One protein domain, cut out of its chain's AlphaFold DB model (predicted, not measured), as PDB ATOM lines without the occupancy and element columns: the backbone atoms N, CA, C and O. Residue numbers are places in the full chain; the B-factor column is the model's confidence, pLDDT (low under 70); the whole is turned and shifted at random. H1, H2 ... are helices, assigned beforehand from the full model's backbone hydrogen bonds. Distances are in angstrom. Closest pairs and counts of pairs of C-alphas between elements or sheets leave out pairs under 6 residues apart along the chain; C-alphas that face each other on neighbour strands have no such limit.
ATOM      1  N   PRO A 196     104.173 159.793 201.357       89.50
ATOM      2  CA  PRO A 196     103.423 160.755 200.558       89.50
ATOM      3  C   PRO A 196     103.280 162.130 201.216       89.50
ATOM      4  O   PRO A 196     102.694 162.277 202.291       89.50
ATOM      5  N   ILE A 197     103.689 163.179 200.503       89.75
ATOM      6  CA  ILE A 197     103.397 164.559 200.902       89.75
ATOM      7  C   ILE A 197     101.935 164.861 200.551       89.75
ATOM      8  O   ILE A 197     101.590 165.055 199.384       89.75
ATOM      9  N   LYS A 198     101.059 164.908 201.567       89.88
ATOM     10  CA  LYS A 198      99.593 165.047 201.410       89.88
ATOM     11  C   LYS A 198      99.179 166.172 200.447       89.88
ATOM     12  O   LYS A 198      98.326 165.944 199.586       89.88
ATOM     13  N   GLY A 199      99.814 167.343 200.547       92.69
ATOM     14  CA  GLY A 199      99.539 168.509 199.692       92.69
ATOM     15  C   GLY A 199      99.888 168.313 198.210       92.69
ATOM     16  O   GLY A 199      99.272 168.927 197.344       92.69
ATOM     17  N   CYS A 200     100.797 167.390 197.891       96.12
ATOM     18  CA  CYS A 200     101.290 167.166 196.531       96.12
ATOM     19  C   CYS A 200     100.469 166.149 195.724       96.12
ATOM     20  O   CYS A 200     100.766 165.917 194.554       96.12
ATOM     21  N   TYR A 201      99.414 165.548 196.292       97.25
ATOM     22  CA  TYR A 201      98.626 164.496 195.626       97.25
ATOM     23  C   TYR A 201      98.169 164.873 194.205       97.25
ATOM     24  O   TYR A 201      98.287 164.077 193.272       97.25
ATOM     25  N   LYS A 202      97.646 166.095 194.025       96.94
ATOM     26  CA  LYS A 202      97.174 166.573 192.714       96.94
ATOM     27  C   LYS A 202      98.329 166.705 191.713       96.94
ATOM     28  O   LYS A 202      98.152 166.348 190.550       96.94
ATOM     29  N   CYS A 203      99.491 167.175 192.170       96.56
ATOM     30  CA  CYS A 203     100.701 167.306 191.360       96.56
ATOM     31  C   CYS A 203     101.201 165.932 190.900       96.56
ATOM     32  O   CYS A 203     101.315 165.699 189.701       96.56
ATOM     33  N   VAL A 204     101.357 164.984 191.830       97.00
ATOM     34  CA  VAL A 204     101.782 163.607 191.527       97.00
ATOM     35  C   VAL A 204     100.838 162.956 190.513       97.00
ATOM     36  O   VAL A 204     101.279 162.434 189.491       97.00
ATOM     37  N   LYS A 205      99.517 163.058 190.719       96.88
ATOM     38  CA  LYS A 205      98.532 162.511 189.774       96.88
ATOM     39  C   LYS A 205      98.610 163.167 188.387       96.88
ATOM     40  O   LYS A 205      98.381 162.497 187.383       96.88
ATOM     41  N   LYS A 206      98.933 164.463 188.313       95.69
ATOM     42  CA  LYS A 206      99.145 165.185 187.047       95.69
ATOM     43  C   LYS A 206     100.401 164.690 186.320       95.69
ATOM     44  O   LYS A 206     100.319 164.502 185.110       95.69
ATOM     45  N   MET A 207     101.501 164.436 187.034       95.00
ATOM     46  CA  MET A 207     102.749 163.903 186.457       95.00
ATOM     47  C   MET A 207     102.539 162.529 185.810       95.00
ATOM     48  O   MET A 207     103.021 162.286 184.708       95.00
ATOM     49  N   VAL A 208     101.753 161.651 186.445       95.31
ATOM     50  CA  VAL A 208     101.401 160.346 185.854       95.31
ATOM     51  C   VAL A 208     100.664 160.523 184.525       95.31
ATOM     52  O   VAL A 208     101.002 159.867 183.546       95.31
ATOM     53  N   ARG A 209      99.682 161.434 184.476       92.50
ATOM     54  CA  ARG A 209      98.857 161.665 183.277       92.50
ATOM     55  C   ARG A 209      99.627 162.278 182.114       92.50
ATOM     56  O   ARG A 209      99.382 161.901 180.978       92.50
ATOM     57  N   LYS A 210     100.450 163.294 182.385       86.94
ATOM     58  CA  LYS A 210     101.053 164.118 181.328       86.94
ATOM     59  C   LYS A 210     102.347 163.533 180.779       86.94
ATOM     60  O   LYS A 210     102.576 163.620 179.580       86.94
ATOM     61  N   ASP A 211     103.148 162.926 181.646       77.88
ATOM     62  CA  ASP A 211     104.548 162.633 181.330       77.88
ATOM     63  C   ASP A 211     104.826 161.125 181.254       77.88
ATOM     64  O   ASP A 211     105.977 160.717 181.115       77.88
ATOM     65  N   ASN A 212     103.785 160.292 181.406       83.75
ATOM     66  CA  ASN A 212     103.894 158.841 181.585       83.75
ATOM     67  C   ASN A 212     104.978 158.471 182.624       83.75
ATOM     68  O   ASN A 212     105.817 157.589 182.430       83.75
ATOM     69  N   ASN A 213     105.015 159.237 183.719       90.94
ATOM     70  CA  ASN A 213     106.088 159.174 184.698       90.94
ATOM     71  C   ASN A 213     105.849 158.023 185.687       90.94
ATOM     72  O   ASN A 213     105.082 158.149 186.644       90.94
ATOM     73  N   TYR A 214     106.543 156.902 185.476       91.88
ATOM     74  CA  TYR A 214     106.408 155.712 186.322       91.88
ATOM     75  C   TYR A 214     106.904 155.913 187.761       91.88
ATOM     76  O   TYR A 214     106.389 155.280 188.678       91.88
ATOM     77  N   VAL A 215     107.839 156.836 187.998       92.62
ATOM     78  CA  VAL A 215     108.259 157.199 189.360       92.62
ATOM     79  C   VAL A 215     107.115 157.906 190.099       92.62
ATOM     80  O   VAL A 215     106.812 157.584 191.249       92.62
ATOM     81  N   ALA A 216     106.404 158.810 189.420       95.50
ATOM     82  CA  ALA A 216     105.202 159.433 189.968       95.50
ATOM     83  C   ALA A 216     104.050 158.427 190.151       95.50
ATOM     84  O   ALA A 216     103.254 158.585 191.073       95.50
ATOM     85  N   LEU A 217     103.964 157.377 189.323       96.00
ATOM     86  CA  LEU A 217     102.974 156.305 189.481       96.00
ATOM     87  C   LEU A 217     103.195 155.531 190.785       96.00
ATOM     88  O   LEU A 217     102.245 155.309 191.539       96.00
ATOM     89  N   VAL A 218     104.452 155.189 191.082       95.44
ATOM     90  CA  VAL A 218     104.838 154.610 192.375       95.44
ATOM     91  C   VAL A 218     104.448 155.558 193.507       95.44
ATOM     92  O   VAL A 218     103.725 155.156 194.416       95.44
ATOM     93  N   ALA A 219     104.816 156.838 193.428       96.38
ATOM     94  CA  ALA A 219     104.444 157.809 194.457       96.38
ATOM     95  C   ALA A 219     102.919 157.952 194.631       96.38
ATOM     96  O   ALA A 219     102.437 158.112 195.750       96.38
ATOM     97  N   LEU A 220     102.139 157.856 193.546       97.69
ATOM     98  CA  LEU A 220     100.677 157.897 193.595       97.69
ATOM     99  C   LEU A 220     100.106 156.702 194.368       97.69
ATOM    100  O   LEU A 220      99.180 156.878 195.161       97.69
ATOM    101  N   SER A 221     100.662 155.505 194.163       97.31
ATOM    102  CA  SER A 221     100.205 154.283 194.837       97.31
ATOM    103  C   SER A 221     100.347 154.358 196.361       97.31
ATOM    104  O   SER A 221      99.436 153.949 197.080       97.31
ATOM    105  N   LYS A 222     101.395 155.019 196.862       96.75
ATOM    106  CA  LYS A 222     101.623 155.230 198.297       96.75
ATOM    107  C   LYS A 222     100.504 156.017 198.993       96.75
ATOM    108  O   LYS A 222     100.287 155.848 200.188       96.75
ATOM    109  N   PHE A 223      99.739 156.845 198.267       97.19
ATOM    110  CA  PHE A 223      98.558 157.520 198.832       97.19
ATOM    111  C   PHE A 223      97.392 156.561 199.133       97.19
ATOM    112  O   PHE A 223      96.445 156.975 199.806       97.19
ATOM    113  N   LYS A 224      97.420 155.323 198.614       96.81
ATOM    114  CA  LYS A 224      96.464 154.234 198.902       96.81
ATOM    115  C   LYS A 224      94.987 154.622 198.723       96.81
ATOM    116  O   LYS A 224      94.097 154.142 199.426       96.81
ATOM    117  N   LYS A 225      94.687 155.515 197.774       97.62
ATOM    118  CA  LYS A 225      93.312 155.963 197.512       97.62
ATOM    119  C   LYS A 225      92.592 154.965 196.611       97.62
ATOM    120  O   LYS A 225      92.936 154.832 195.441       97.62
ATOM    121  N   LYS A 226      91.516 154.347 197.114       97.56
ATOM    122  CA  LYS A 226      90.701 153.361 196.368       97.56
ATOM    123  C   LYS A 226      90.272 153.848 194.974       97.56
ATOM    124  O   LYS A 226      90.366 153.109 194.003       97.56
ATOM    125  N   LYS A 227      89.888 155.122 194.840       97.38
ATOM    126  CA  LYS A 227      89.490 155.718 193.550       97.38
ATOM    127  C   LYS A 227      90.592 155.757 192.480       97.38
ATOM    128  O   LYS A 227      90.290 156.001 191.317       97.38
ATOM    129  N   ASP A 228      91.853 155.568 192.863       98.00
ATOM    130  CA  ASP A 228      92.992 155.612 191.945       98.00
ATOM    131  C   ASP A 228      93.408 154.225 191.445       98.00
ATOM    132  O   ASP A 228      94.256 154.151 190.569       98.00
ATOM    133  N   ILE A 229      92.805 153.131 191.927       97.62
ATOM    134  CA  ILE A 229      93.218 151.763 191.570       97.62
ATOM    135  C   ILE A 229      93.197 151.537 190.057       97.62
ATOM    136  O   ILE A 229      94.212 151.168 189.474       97.62
ATOM    137  N   HIS A 230      92.062 151.790 189.403       97.00
ATOM    138  CA  HIS A 230      91.949 151.595 187.956       97.00
ATOM    139  C   HIS A 230      92.874 152.530 187.178       97.00
ATOM    140  O   HIS A 230      93.461 152.120 186.182       97.00
ATOM    141  N   PHE A 231      93.051 153.758 187.671       97.19
ATOM    142  CA  PHE A 231      93.972 154.724 187.085       97.19
ATOM    143  C   PHE A 231      95.429 154.250 187.190       97.19
ATOM    144  O   PHE A 231      96.167 154.357 186.218       97.19
ATOM    145  N   ILE A 232      95.841 153.695 188.332       97.06
ATOM    146  CA  ILE A 232      97.187 153.146 188.523       97.06
ATOM    147  C   ILE A 232      97.407 151.975 187.564       97.06
ATOM    148  O   ILE A 232      98.390 151.965 186.830       97.06
ATOM    149  N   LEU A 233      96.466 151.027 187.523       95.31
ATOM    150  CA  LEU A 233      96.566 149.841 186.670       95.31
ATOM    151  C   LEU A 233      96.628 150.189 185.175       95.31
ATOM    152  O   LEU A 233      97.359 149.534 184.438       95.31
ATOM    153  N   SER A 234      95.907 151.222 184.726       94.62
ATOM    154  CA  SER A 234      95.904 151.638 183.318       94.62
ATOM    155  C   SER A 234      97.155 152.412 182.886       94.62
ATOM    156  O   SER A 234      97.308 152.665 181.697       94.62
ATOM    157  N   HIS A 235      98.015 152.825 183.825       94.50
ATOM    158  CA  HIS A 235      99.256 153.572 183.555       94.50
ATOM    159  C   HIS A 235     100.516 152.773 183.918       94.50
ATOM    160  O   HIS A 235     101.618 153.322 183.924       94.50
ATOM    161  N   LEU A 236     100.377 151.483 184.241       91.50
ATOM    162  CA  LEU A 236     101.530 150.606 184.421       91.50
ATOM    163  C   LEU A 236     102.337 150.499 183.115       91.50
ATOM    164  O   LEU A 236     101.749 150.544 182.031       91.50
ATOM    165  N   PRO A 237     103.665 150.298 183.199       87.25
ATOM    166  CA  PRO A 237     104.479 150.009 182.024       87.25
ATOM    167  C   PRO A 237     103.897 148.838 181.204       87.25
ATOM    168  O   PRO A 237     103.522 147.818 181.791       87.25
ATOM    169  N   PRO A 238     103.829 148.944 179.861       79.81
ATOM    170  CA  PRO A 238     103.215 147.918 179.010       79.81
ATOM    171  C   PRO A 238     104.013 146.606 178.970       79.81
ATOM    172  O   PRO A 238     103.445 145.534 178.774       79.81
ATOM    173  N   PHE A 239     105.324 146.688 179.194       79.38
ATOM    174  CA  PHE A 239     106.241 145.564 179.341       79.38
ATOM    175  C   PHE A 239     107.063 145.748 180.615       79.38
ATOM    176  O   PHE A 239     107.231 146.872 181.086       79.38
ATOM    177  N   ILE A 240     107.583 144.646 181.159       77.81
ATOM    178  CA  ILE A 240     108.495 144.648 182.306       77.81
ATOM    179  C   ILE A 240     109.907 144.795 181.736       77.81
ATOM    180  O   ILE A 240     110.447 143.819 181.215       77.81
ATOM    181  N   PRO A 241     110.518 145.992 181.746       62.47
ATOM    182  CA  PRO A 241     111.829 146.169 181.140       62.47
ATOM    183  C   PRO A 241     112.865 145.521 182.062       62.47
ATOM    184  O   PRO A 241     112.793 145.719 183.277       62.47
ATOM    185  N   ASN A 242     113.847 144.798 181.514       61.84
ATOM    186  CA  ASN A 242     114.857 144.083 182.315       61.84
ATOM    187  C   ASN A 242     115.594 144.983 183.331       61.84
ATOM    188  O   ASN A 242     116.032 144.495 184.363       61.84
ATOM    189  N   ASN A 243     115.679 146.295 183.083       57.84
ATOM    190  CA  ASN A 243     116.326 147.286 183.952       57.84
ATOM    191  C   ASN A 243     115.358 148.241 184.685       57.84
ATOM    192  O   ASN A 243     115.805 149.169 185.355       57.84
ATOM    193  N   LYS A 244     114.036 148.073 184.533       62.69
ATOM    194  CA  LYS A 244     113.005 148.956 185.125       62.69
ATOM    195  C   LYS A 244     111.809 148.188 185.696       62.69
ATOM    196  O   LYS A 244     110.753 148.775 185.935       62.69
ATOM    197  N   ASN A 245     111.966 146.885 185.925       73.56
ATOM    198  CA  ASN A 245     110.959 146.027 186.550       73.56
ATOM    199  C   ASN A 245     110.480 146.583 187.907       73.56
ATOM    200  O   ASN A 245     109.301 146.462 188.238       73.56
ATOM    201  N   LEU A 246     111.357 147.293 188.625       81.94
ATOM    202  CA  LEU A 246     111.059 148.003 189.865       81.94
ATOM    203  C   LEU A 246     109.772 148.834 189.780       81.94
ATOM    204  O   LEU A 246     108.870 148.668 190.598       81.94
ATOM    205  N   TYR A 247     109.632 149.678 188.756       86.88
ATOM    206  CA  TYR A 247     108.487 150.590 188.654       86.88
ATOM    207  C   TYR A 247     107.169 149.889 188.315       86.88
ATOM    208  O   TYR A 247     106.102 150.453 188.550       86.88
ATOM    209  N   PHE A 248     107.231 148.667 187.779       90.44
ATOM    210  CA  PHE A 248     106.046 147.850 187.558       90.44
ATOM    211  C   PHE A 248     105.550 147.227 188.868       90.44
ATOM    212  O   PHE A 248     104.348 147.208 189.116       90.44
ATOM    213  N   PHE A 249     106.460 146.735 189.715       92.88
ATOM    214  CA  PHE A 249     106.106 145.998 190.931       92.88
ATOM    215  C   PHE A 249     105.841 146.892 192.144       92.88
ATOM    216  O   PHE A 249     104.940 146.595 192.931       92.88
ATOM    217  N   LEU A 250     106.563 148.008 192.284       93.50
ATOM    218  CA  LEU A 250     106.425 148.902 193.437       93.50
ATOM    219  C   LEU A 250     104.982 149.375 193.697       93.50
ATOM    220  O   LEU A 250     104.587 149.353 194.858       93.50
ATOM    221  N   PRO A 251     104.139 149.710 192.698       95.31
ATOM    222  CA  PRO A 251     102.755 150.085 192.973       95.31
ATOM    223  C   PRO A 251     101.952 149.007 193.711       95.31
ATOM    224  O   PRO A 251     101.111 149.331 194.546       95.31
ATOM    225  N   PHE A 252     102.222 147.728 193.432       94.94
ATOM    226  CA  PHE A 252     101.584 146.604 194.118       94.94
ATOM    227  C   PHE A 252     102.128 146.416 195.528       94.94
ATOM    228  O   PHE A 252     101.364 146.045 196.406       94.94
ATOM    229  N   ILE A 253     103.417 146.692 195.746       93.69
ATOM    230  CA  ILE A 253     104.069 146.638 197.061       93.69
ATOM    231  C   ILE A 253     103.519 147.746 197.973       93.69
ATOM    232  O   ILE A 253     103.198 147.491 199.135       93.69
ATOM    233  N   GLU A 254     103.373 148.954 197.432       94.88
ATOM    234  CA  GLU A 254     102.931 150.146 198.157       94.88
ATOM    235  C   GLU A 254     101.418 150.171 198.400       94.88
ATOM    236  O   GLU A 254     100.971 150.700 199.418       94.88
ATOM    237  N   PHE A 255     100.611 149.588 197.506       96.12
ATOM    238  CA  PHE A 255      99.152 149.575 197.624       96.12
ATOM    239  C   PHE A 255      98.559 148.166 197.496       96.12
ATOM    240  O   PHE A 255      98.141 147.724 196.428       96.12
ATOM    241  N   GLN A 256      98.453 147.484 198.638       95.25
ATOM    242  CA  GLN A 256      97.809 146.174 198.750       95.25
ATOM    243  C   GLN A 256      96.283 146.317 198.597       95.25
ATOM    244  O   GLN A 256      95.613 146.844 199.487       95.25
TER     245      GLN A 256
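AT A GLANCE: This is residues 196 to 256 of the 409 residues of an uncharacterized protein of Bacteroidetes bacterium GWA2_32_17 (UniProt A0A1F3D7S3). H1, H2 and H4 lie side by side with H2 in the middle, and H3 packs on H2 from one side of this row. The 61 printed residues include four named helices, H1 to H4 along the chain, and no named strand: all helix. The whole is compact, radius of gyration of the C-alphas 10.8 A, spanning 34 by 25 by 19 A.

HOW THE PARTS SIT: H1, residues 198 to 211, and H2, residues 214 to 222, touch as a hairpin, C-alphas of Val 204 and Ala 216 closest at 5.6 A, at 33 degrees, only just shallow. H2, the hub, touches H3, residues 226 to 234, in another hairpin, closest C-alphas Leu 217 and Ile 232, 6.7 A. H4, residues 245 to 254, touches H2, running the same way at a shallow 13 degrees, closest C-alphas Val 218 and Pro 251, 5.0 A. H1 and H4 are apart. Every O i to N i+4 pair is within hydrogen-bond range in H2, 8 of 10 in H1, 3 of 5 in H3, 4 of 6 in H4.

IN THESE COORDINATES: H1 runs 20.8 A from C-alpha 198 (99.593, 165.047, 201.410); H4 ends at C-alpha 254 (102.931, 150.146, 198.157).

THE WHOLE: The printed part has no cut and no long link. Residues 241 to 244 are under pLDDT 70.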